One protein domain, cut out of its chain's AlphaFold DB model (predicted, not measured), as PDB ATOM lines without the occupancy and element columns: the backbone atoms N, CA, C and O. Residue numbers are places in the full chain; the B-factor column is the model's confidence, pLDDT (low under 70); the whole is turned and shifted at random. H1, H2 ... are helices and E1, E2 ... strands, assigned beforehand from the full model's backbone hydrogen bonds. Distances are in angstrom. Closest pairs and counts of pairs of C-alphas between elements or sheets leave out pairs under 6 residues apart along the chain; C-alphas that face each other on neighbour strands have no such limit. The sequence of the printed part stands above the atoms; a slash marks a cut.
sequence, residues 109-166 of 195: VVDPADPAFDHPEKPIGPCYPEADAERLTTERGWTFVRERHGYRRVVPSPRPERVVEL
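AT A GLANCE: This is residues 109 to 166 of the 195 residues of the protein "Carbamate kinase" of Nonomuraea rubra (UniProt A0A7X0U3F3). A small, strongly twisted antiparallel sheet, E1 E3 E2, with H1 over one face in two layers, makes a head; an arm ends in E4, whose residues 160 to 162 pair antiparallel with residues 109 to 110. The printed part has 58 residues, of mixed class, with E1 H1 E2 E3 E4 along the chain. It is loose, with a radius of gyration of the C-alphas of 13.8 A, and spans 43 by 20 by 17 A.

IN THESE COORDINATES: E3, residues 150 to 155, measures 16.6 A from first to last C-alpha. E1, residues 122 to 128, measures 15.4 A from (356.220, 279.315, 161.839). E2 is residues 143 to 147, 13.1 A; H1 130 to 140, 15.0 A; E4 160 to 163, 7.9 A, ending at (363.706, 296.598, 154.238).

HOW THE PARTS SIT: Inner strand E3 has N 124 of E1 within hydrogen-bond range of O 153, 2.9 A; in the hairpin E2 and E3, N 145 and O 152 are 2.9 A apart. H1, every O i to N i+4 pair within range, is on the sheet at a height of 8.6 A; its closest C-alphas to E3 are Glu 130 and Tyr 151, 6.3 A. E1, H1 and E2 form a split strand-helix-strand unit, two strands of one sheet that are not neighbours, joined through a helix, with E3 between them in the sheet; its crossover is right-handed. E4 pairs with no named strand.

THE WHOLE: The farthest C-alphas, Ala 131 and Leu 166, are 44.2 A apart. The printed part has no cut, the four links are tight, and no printed residue is under 70 in pLDDT.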
ATOM      1  N   VAL A 109     362.456 292.322 151.641       96.44
ATOM      2  CA  VAL A 109     363.044 291.423 150.650       96.44
ATOM      3  C   VAL A 109     363.562 290.181 151.364       96.44
ATOM      4  O   VAL A 109     364.216 290.287 152.408       96.44
ATOM      5  N   VAL A 110     363.263 289.026 150.784       97.25
ATOM      6  CA  VAL A 110     363.687 287.696 151.225       97.25
ATOM      7  C   VAL A 110     364.199 286.925 150.010       97.25
ATOM      8  O   VAL A 110     363.771 287.205 148.887       97.25
ATOM      9  N   ASP A 111     365.102 285.973 150.230       96.94
ATOM     10  CA  ASP A 111     365.612 285.108 149.165       96.94
ATOM     11  C   ASP A 111     364.515 284.118 148.732       96.94
ATOM     12  O   ASP A 111     364.047 283.352 149.575       96.94
ATOM     13  N   PRO A 112     364.082 284.087 147.456       95.31
ATOM     14  CA  PRO A 112     363.110 283.099 146.985       95.31
ATOM     15  C   PRO A 112     363.605 281.646 147.088       95.31
ATOM     16  O   PRO A 112     362.783 280.737 147.024       95.31
ATOM     17  N   ALA A 113     364.913 281.419 147.237       97.00
ATOM     18  CA  ALA A 113     365.513 280.107 147.464       97.00
ATOM     19  C   ALA A 113     365.756 279.793 148.957       97.00
ATOM     20  O   ALA A 113     366.444 278.823 149.274       97.00
ATOM     21  N   ASP A 114     365.222 280.600 149.883       97.38
ATOM     22  CA  ASP A 114     365.367 280.347 151.319       97.38
ATOM     23  C   ASP A 114     364.744 278.981 151.702       97.38
ATOM     24  O   ASP A 114     363.569 278.737 151.401       97.38
ATOM     25  N   PRO A 115     365.473 278.093 152.412       95.94
ATOM     26  CA  PRO A 115     364.971 276.772 152.804       95.94
ATOM     27  C   PRO A 115     363.668 276.788 153.616       95.94
ATOM     28  O   PRO A 115     362.970 275.777 153.684       95.94
ATOM     29  N   ALA A 116     363.309 277.918 154.234       94.94
ATOM     30  CA  ALA A 116     362.053 278.064 154.963       94.94
ATOM     31  C   ALA A 116     360.807 277.919 154.069       94.94
ATOM     32  O   ALA A 116     359.719 277.689 154.602       94.94
ATOM     33  N   PHE A 117     360.935 278.069 152.744       93.94
ATOM     34  CA  PHE A 117     359.839 277.804 151.808       93.94
ATOM     35  C   PHE A 117     359.533 276.309 151.680       93.94
ATOM     36  O   PHE A 117     358.359 275.943 151.639       93.94
ATOM     37  N   ASP A 118     360.561 275.458 151.708       93.62
ATOM     38  CA  ASP A 118     360.415 273.997 151.657       93.62
ATOM     39  C   ASP A 118     360.115 273.391 153.040       93.62
ATOM     40  O   ASP A 118     359.515 272.318 153.155       93.62
ATOM     41  N   HIS A 119     360.505 274.092 154.110       93.06
ATOM     42  CA  HIS A 119     360.321 273.671 155.500       93.06
ATOM     43  C   HIS A 119     359.632 274.763 156.335       93.06
ATOM     44  O   HIS A 119     360.273 275.438 157.146       93.06
ATOM     45  N   PRO A 120     358.314 274.972 156.157       93.25
ATOM     46  CA  PRO A 120     357.575 275.958 156.930       93.25
ATOM     47  C   PRO A 120     357.437 275.513 158.392       93.25
ATOM     48  O   PRO A 120     356.872 274.464 158.689       93.25
ATOM     49  N   GLU A 121     357.902 276.344 159.322       92.50
ATOM     50  CA  GLU A 121     357.886 276.028 160.762       92.50
ATOM     51  C   GLU A 121     357.097 277.040 161.597       92.50
ATOM     52  O   GLU A 121     356.774 276.778 162.755       92.50
ATOM     53  N   LYS A 122     356.783 278.219 161.047       90.81
ATOM     54  CA  LYS A 122     356.220 279.315 161.839       90.81
ATOM     55  C   LYS A 122     354.709 279.151 162.000       90.81
ATOM     56  O   LYS A 122     353.991 279.313 161.013       90.81
ATOM     57  N   PRO A 123     354.195 278.914 163.219       89.38
ATOM     58  CA  PRO A 123     352.768 278.721 163.428       89.38
ATOM     59  C   PRO A 123     351.992 280.036 163.316       89.38
ATOM     60  O   PRO A 123     352.408 281.069 163.851       89.38
ATOM     61  N   ILE A 124     350.820 279.976 162.684       85.88
ATOM     62  CA  ILE A 124     349.858 281.082 162.601       85.88
ATOM     63  C   ILE A 124     348.439 280.592 162.909       85.88
ATOM     64  O   ILE A 124     348.149 279.402 162.818       85.88
ATOM     65  N   GLY A 125     347.553 281.514 163.288       80.94
ATOM     66  CA  GLY A 125     346.128 281.210 163.475       80.94
ATOM     67  C   GLY A 125     345.825 280.261 164.644       80.94
ATOM     68  O   GLY A 125     346.682 280.087 165.526       80.94
ATOM     69  N   PRO A 126     344.605 279.695 164.692       80.38
ATOM     70  CA  PRO A 126     344.161 278.758 165.726       80.38
ATOM     71  C   PRO A 126     344.655 277.319 165.481       80.38
ATOM     72  O   PRO A 126     345.317 277.021 164.488       80.38
ATOM     73  N   CYS A 127     344.308 276.413 166.402       87.19
ATOM     74  CA  CYS A 127     344.430 274.970 166.184       87.19
ATOM     75  C   CYS A 127     343.198 274.420 165.447       87.19
ATOM     76  O   CYS A 127     342.070 274.823 165.723       87.19
ATOM     77  N   TYR A 128     343.437 273.444 164.580       88.50
ATOM     78  CA  TYR A 128     342.463 272.695 163.799       88.50
ATOM     79  C   TYR A 128     342.359 271.249 164.309       88.50
ATOM     80  O   TYR A 128     343.361 270.682 164.772       88.50
ATOM     81  N   PRO A 129     341.178 270.620 164.204       93.50
ATOM     82  CA  PRO A 129     341.050 269.170 164.281       93.50
ATOM     83  C   PRO A 129     341.887 268.468 163.202       93.50
ATOM     84  O   PRO A 129     342.158 269.030 162.145       93.50
ATOM     85  N   GLU A 130     342.261 267.215 163.455       94.62
ATOM     86  CA  GLU A 130     343.054 266.391 162.526       94.62
ATOM     87  C   GLU A 130     342.412 266.263 161.145       94.62
ATOM     88  O   GLU A 130     343.045 266.584 160.144       94.62
ATOM     89  N   ALA A 131     341.124 265.911 161.107       94.44
ATOM     90  CA  ALA A 131     340.378 265.756 159.863       94.44
ATOM     91  C   ALA A 131     340.350 267.046 159.021       94.44
ATOM     92  O   ALA A 131     340.441 266.995 157.795       94.44
ATOM     93  N   ASP A 132     340.263 268.216 159.666       92.12
ATOM     94  CA  ASP A 132     340.319 269.499 158.962       92.12
ATOM     95  C   ASP A 132     341.724 269.803 158.439       92.12
ATOM     96  O   ASP A 132     341.860 270.305 157.326       92.12
ATOM     97  N   ALA A 133     342.770 269.484 159.206       93.44
ATOM     98  CA  ALA A 133     344.151 269.678 158.777       93.44
ATOM     99  C   ALA A 133     344.507 268.795 157.568       93.44
ATOM    100  O   ALA A 133     345.101 269.283 156.607       93.44
ATOM    101  N   GLU A 134     344.098 267.524 157.567       94.44
ATOM    102  CA  GLU A 134     344.292 266.600 156.439       94.44
ATOM    103  C   GLU A 134     343.562 267.079 155.177       94.44
ATOM    104  O   GLU A 134     344.143 267.139 154.085       94.44
ATOM    105  N   ARG A 135     342.302 267.503 155.333       93.31
ATOM    106  CA  ARG A 135     341.507 268.068 154.241       93.31
ATOM    107  C   ARG A 135     342.162 269.323 153.666       93.31
ATOM    108  O   ARG A 135     342.364 269.406 152.457       93.31
ATOM    109  N   LEU A 136     342.550 270.276 154.514       90.50
ATOM    110  CA  LEU A 136     343.180 271.533 154.089       90.50
ATOM    111  C   LEU A 136     344.577 271.322 153.489       90.50
ATOM    112  O   LEU A 136     344.979 272.070 152.600       90.50
ATOM    113  N   THR A 137     345.299 270.283 153.910       92.94
ATOM    114  CA  THR A 137     346.552 269.873 153.259       92.94
ATOM    115  C   THR A 137     346.289 269.462 151.810       92.94
ATOM    116  O   THR A 137     346.979 269.922 150.904       92.94
ATOM    117  N   THR A 138     345.246 268.665 151.568       92.50
ATOM    118  CA  THR A 138     344.898 268.174 150.224       92.50
ATOM    119  C   THR A 138     344.313 269.274 149.333       92.50
ATOM    120  O   THR A 138     344.704 269.418 148.179       92.50
ATOM    121  N   GLU A 139     343.385 270.072 149.861       88.50
ATOM    122  CA  GLU A 139     342.656 271.092 149.094       88.50
ATOM    123  C   GLU A 139     343.484 272.354 148.828       88.50
ATOM    124  O   GLU A 139     343.287 273.034 147.816       88.50
ATOM    125  N   ARG A 140     344.378 272.714 149.759       83.88
ATOM    126  CA  ARG A 140     345.072 274.013 149.761       83.88
ATOM    127  C   ARG A 140     346.596 273.901 149.775       83.88
ATOM    128  O   ARG A 140     347.257 274.931 149.677       83.88
ATOM    129  N   GLY A 141     347.160 272.701 149.932       89.38
ATOM    130  CA  GLY A 141     348.607 272.513 150.074       89.38
ATOM    131  C   GLY A 141     349.172 273.104 151.368       89.38
ATOM    132  O   GLY A 141     350.348 273.453 151.424       89.38
ATOM    133  N   TRP A 142     348.340 273.296 152.396       91.81
ATOM    134  CA  TRP A 142     348.806 273.850 153.666       91.81
ATOM    135  C   TRP A 142     349.642 272.843 154.444       91.81
ATOM    136  O   TRP A 142     349.364 271.649 154.444       91.81
ATOM    137  N   THR A 143     350.632 273.351 155.172       94.19
ATOM    138  CA  THR A 143     351.443 272.553 156.089       94.19
ATOM    139  C   THR A 143     351.001 272.800 157.526       94.19
ATOM    140  O   THR A 143     350.636 273.919 157.899       94.19
ATOM    141  N   PHE A 144     351.047 271.753 158.348       94.75
ATOM    142  CA  PHE A 144     350.631 271.792 159.744       94.75
ATOM    143  C   PHE A 144     351.681 271.165 160.659       94.75
ATOM    144  O   PHE A 144     352.388 270.239 160.272       94.75
ATOM    145  N   VAL A 145     351.721 271.632 161.907       94.62
ATOM    146  CA  VAL A 145     352.458 270.996 163.004       94.62
ATOM    147  C   VAL A 145     351.485 270.512 164.079       94.62
ATOM    148  O   VAL A 145     350.480 271.167 164.365       94.62
ATOM    149  N   ARG A 146     351.774 269.358 164.688       94.69
ATOM    150  CA  ARG A 146     351.012 268.825 165.825       94.69
ATOM    151  C   ARG A 146     351.281 269.676 167.069       94.69
ATOM    152  O   ARG A 146     352.420 269.792 167.512       94.69
ATOM    153  N   GLU A 147     350.227 270.207 167.677       89.62
ATOM    154  CA  GLU A 147     350.254 270.825 169.004       89.62
ATOM    155  C   GLU A 147     349.432 269.992 170.008       89.62
ATOM    156  O   GLU A 147     348.710 269.062 169.651       89.62
ATOM    157  N   ARG A 148     349.516 270.330 171.302       86.62
ATOM    158  CA  ARG A 148     348.819 269.601 172.384       86.62
ATOM    159  C   ARG A 148     347.304 269.473 172.166       86.62
ATOM    160  O   ARG A 148     346.709 268.507 172.632       86.62
ATOM    161  N   HIS A 149     346.687 270.453 171.508       83.00
ATOM    162  CA  HIS A 149     345.234 270.570 171.362       83.00
ATOM    163  C   HIS A 149     344.750 270.468 169.906       83.00
ATOM    164  O   HIS A 149     343.612 270.833 169.626       83.00
ATOM    165  N   GLY A 150     345.589 269.989 168.982       91.25
ATOM    166  CA  GLY A 150     345.221 269.842 167.573       91.25
ATOM    167  C   GLY A 150     346.402 270.052 166.635       91.25
ATOM    168  O   GLY A 150     347.542 269.747 166.976       91.25
ATOM    169  N   TYR A 151     346.120 270.579 165.453       93.88
ATOM    170  CA  TYR A 151     347.101 270.879 164.418       93.88
ATOM    171  C   TYR A 151     347.106 272.366 164.120       93.88
ATOM    172  O   TYR A 151     346.051 272.971 163.969       93.88
ATOM    173  N   ARG A 152     348.278 272.978 164.015       90.81
ATOM    174  CA  ARG A 152     348.386 274.407 163.729       90.81
ATOM    175  C   ARG A 152     349.044 274.629 162.384       90.81
ATOM    176  O   ARG A 152     350.077 274.025 162.106       90.81
ATOM    177  N   ARG A 153     348.439 275.488 161.558       91.56
ATOM    178  CA  ARG A 153     348.995 275.860 160.256       91.56
ATOM    179  C   ARG A 153     350.359 276.505 160.467       91.56
ATOM    180  O   ARG A 153     350.493 277.415 161.290       91.56
ATOM    181  N   VAL A 154     351.343 276.057 159.700       93.31
ATOM    182  CA  VAL A 154     352.678 276.654 159.644       93.31
ATOM    183  C   VAL A 154     352.907 277.302 158.286       93.31
ATOM    184  O   VAL A 154     352.342 276.888 157.274       93.31
ATOM    185  N   VAL A 155     353.703 278.365 158.282       93.44
ATOM    186  CA  VAL A 155     354.049 279.127 157.081       93.44
ATOM    187  C   VAL A 155     355.558 279.346 157.002       93.44
ATOM    188  O   VAL A 155     356.235 279.300 158.039       93.44
ATOM    189  N   PRO A 156     356.096 279.611 155.799       94.62
ATOM    190  CA  PRO A 156     357.488 279.998 155.641       94.62
ATOM    191  C   PRO A 156     357.831 281.224 156.490       94.62
ATOM    192  O   PRO A 156     357.047 282.168 156.618       94.62
ATOM    193  N   SER A 157     359.026 281.218 157.072       93.88
ATOM    194  CA  SER A 157     359.582 282.365 157.795       93.88
ATOM    195  C   SER A 157     361.021 282.619 157.343       93.88
ATOM    196  O   SER A 157     361.937 282.466 158.155       93.88
ATOM    197  N   PRO A 158     361.214 282.985 156.062       95.94
ATOM    198  CA  PRO A 158     362.533 283.180 155.479       95.94
ATOM    199  C   PRO A 158     363.299 284.309 156.168       95.94
ATOM    200  O   PRO A 158     362.724 285.201 156.811       95.94
ATOM    201  N   ARG A 159     364.623 284.276 156.037       95.88
ATOM    202  CA  ARG A 159     365.499 285.275 156.637       95.88
ATOM    203  C   ARG A 159     365.326 286.622 155.917       95.88
ATOM    204  O   ARG A 159     365.418 286.683 154.695       95.88
ATOM    205  N   PRO A 160     365.118 287.729 156.652       95.12
ATOM    206  CA  PRO A 160     364.988 289.043 156.034       95.12
ATOM    207  C   PRO A 160     366.344 289.535 155.510       95.12
ATOM    208  O   PRO A 160     367.328 289.544 156.255       95.12
ATOM    209  N   GLU A 161     366.389 290.004 154.263       95.31
ATOM    210  CA  GLU A 161     367.605 290.555 153.651       95.31
ATOM    211  C   GLU A 161     367.655 292.081 153.733       95.31
ATOM    212  O   GLU A 161     368.651 292.669 154.167       95.31
ATOM    213  N   ARG A 162     366.567 292.741 153.319       94.81
ATOM    214  CA  ARG A 162     366.498 294.204 153.229       94.81
ATOM    215  C   ARG A 162     365.080 294.711 153.442       94.81
ATOM    216  O   ARG A 162     364.133 294.159 152.901       94.81
ATOM    217  N   VAL A 163     364.951 295.820 154.165       95.38
ATOM    218  CA  VAL A 163     363.706 296.598 154.238       95.38
ATOM    219  C   VAL A 163     363.675 297.583 153.074       95.38
ATOM    220  O   VAL A 163     364.608 298.371 152.940       95.38
ATOM    221  N   VAL A 164     362.633 297.538 152.244       96.25
ATOM    222  CA  VAL A 164     362.533 298.339 151.009       96.25
ATOM    223  C   VAL A 164     362.473 299.838 151.307       96.25
ATOM    224  O   VAL A 164     363.100 300.637 150.622       96.25
ATOM    225  N   GLU A 165     361.758 300.225 152.360       95.38
ATOM    226  CA  GLU A 165     361.532 301.625 152.734       95.38
ATOM    227  C   GLU A 165     362.726 302.250 153.476       95.38
ATOM    228  O   GLU A 165     362.716 303.443 153.791       95.38
ATOM    229  N   LEU A 166     363.769 301.465 153.765       90.50
ATOM    230  CA  LEU A 166     365.028 302.000 154.265       90.50
ATOM    231  C   LEU A 166     365.944 302.343 153.087       90.50
ATOM    232  O   LEU A 166     366.055 301.561 152.146       90.50
TER     233      LEU A 166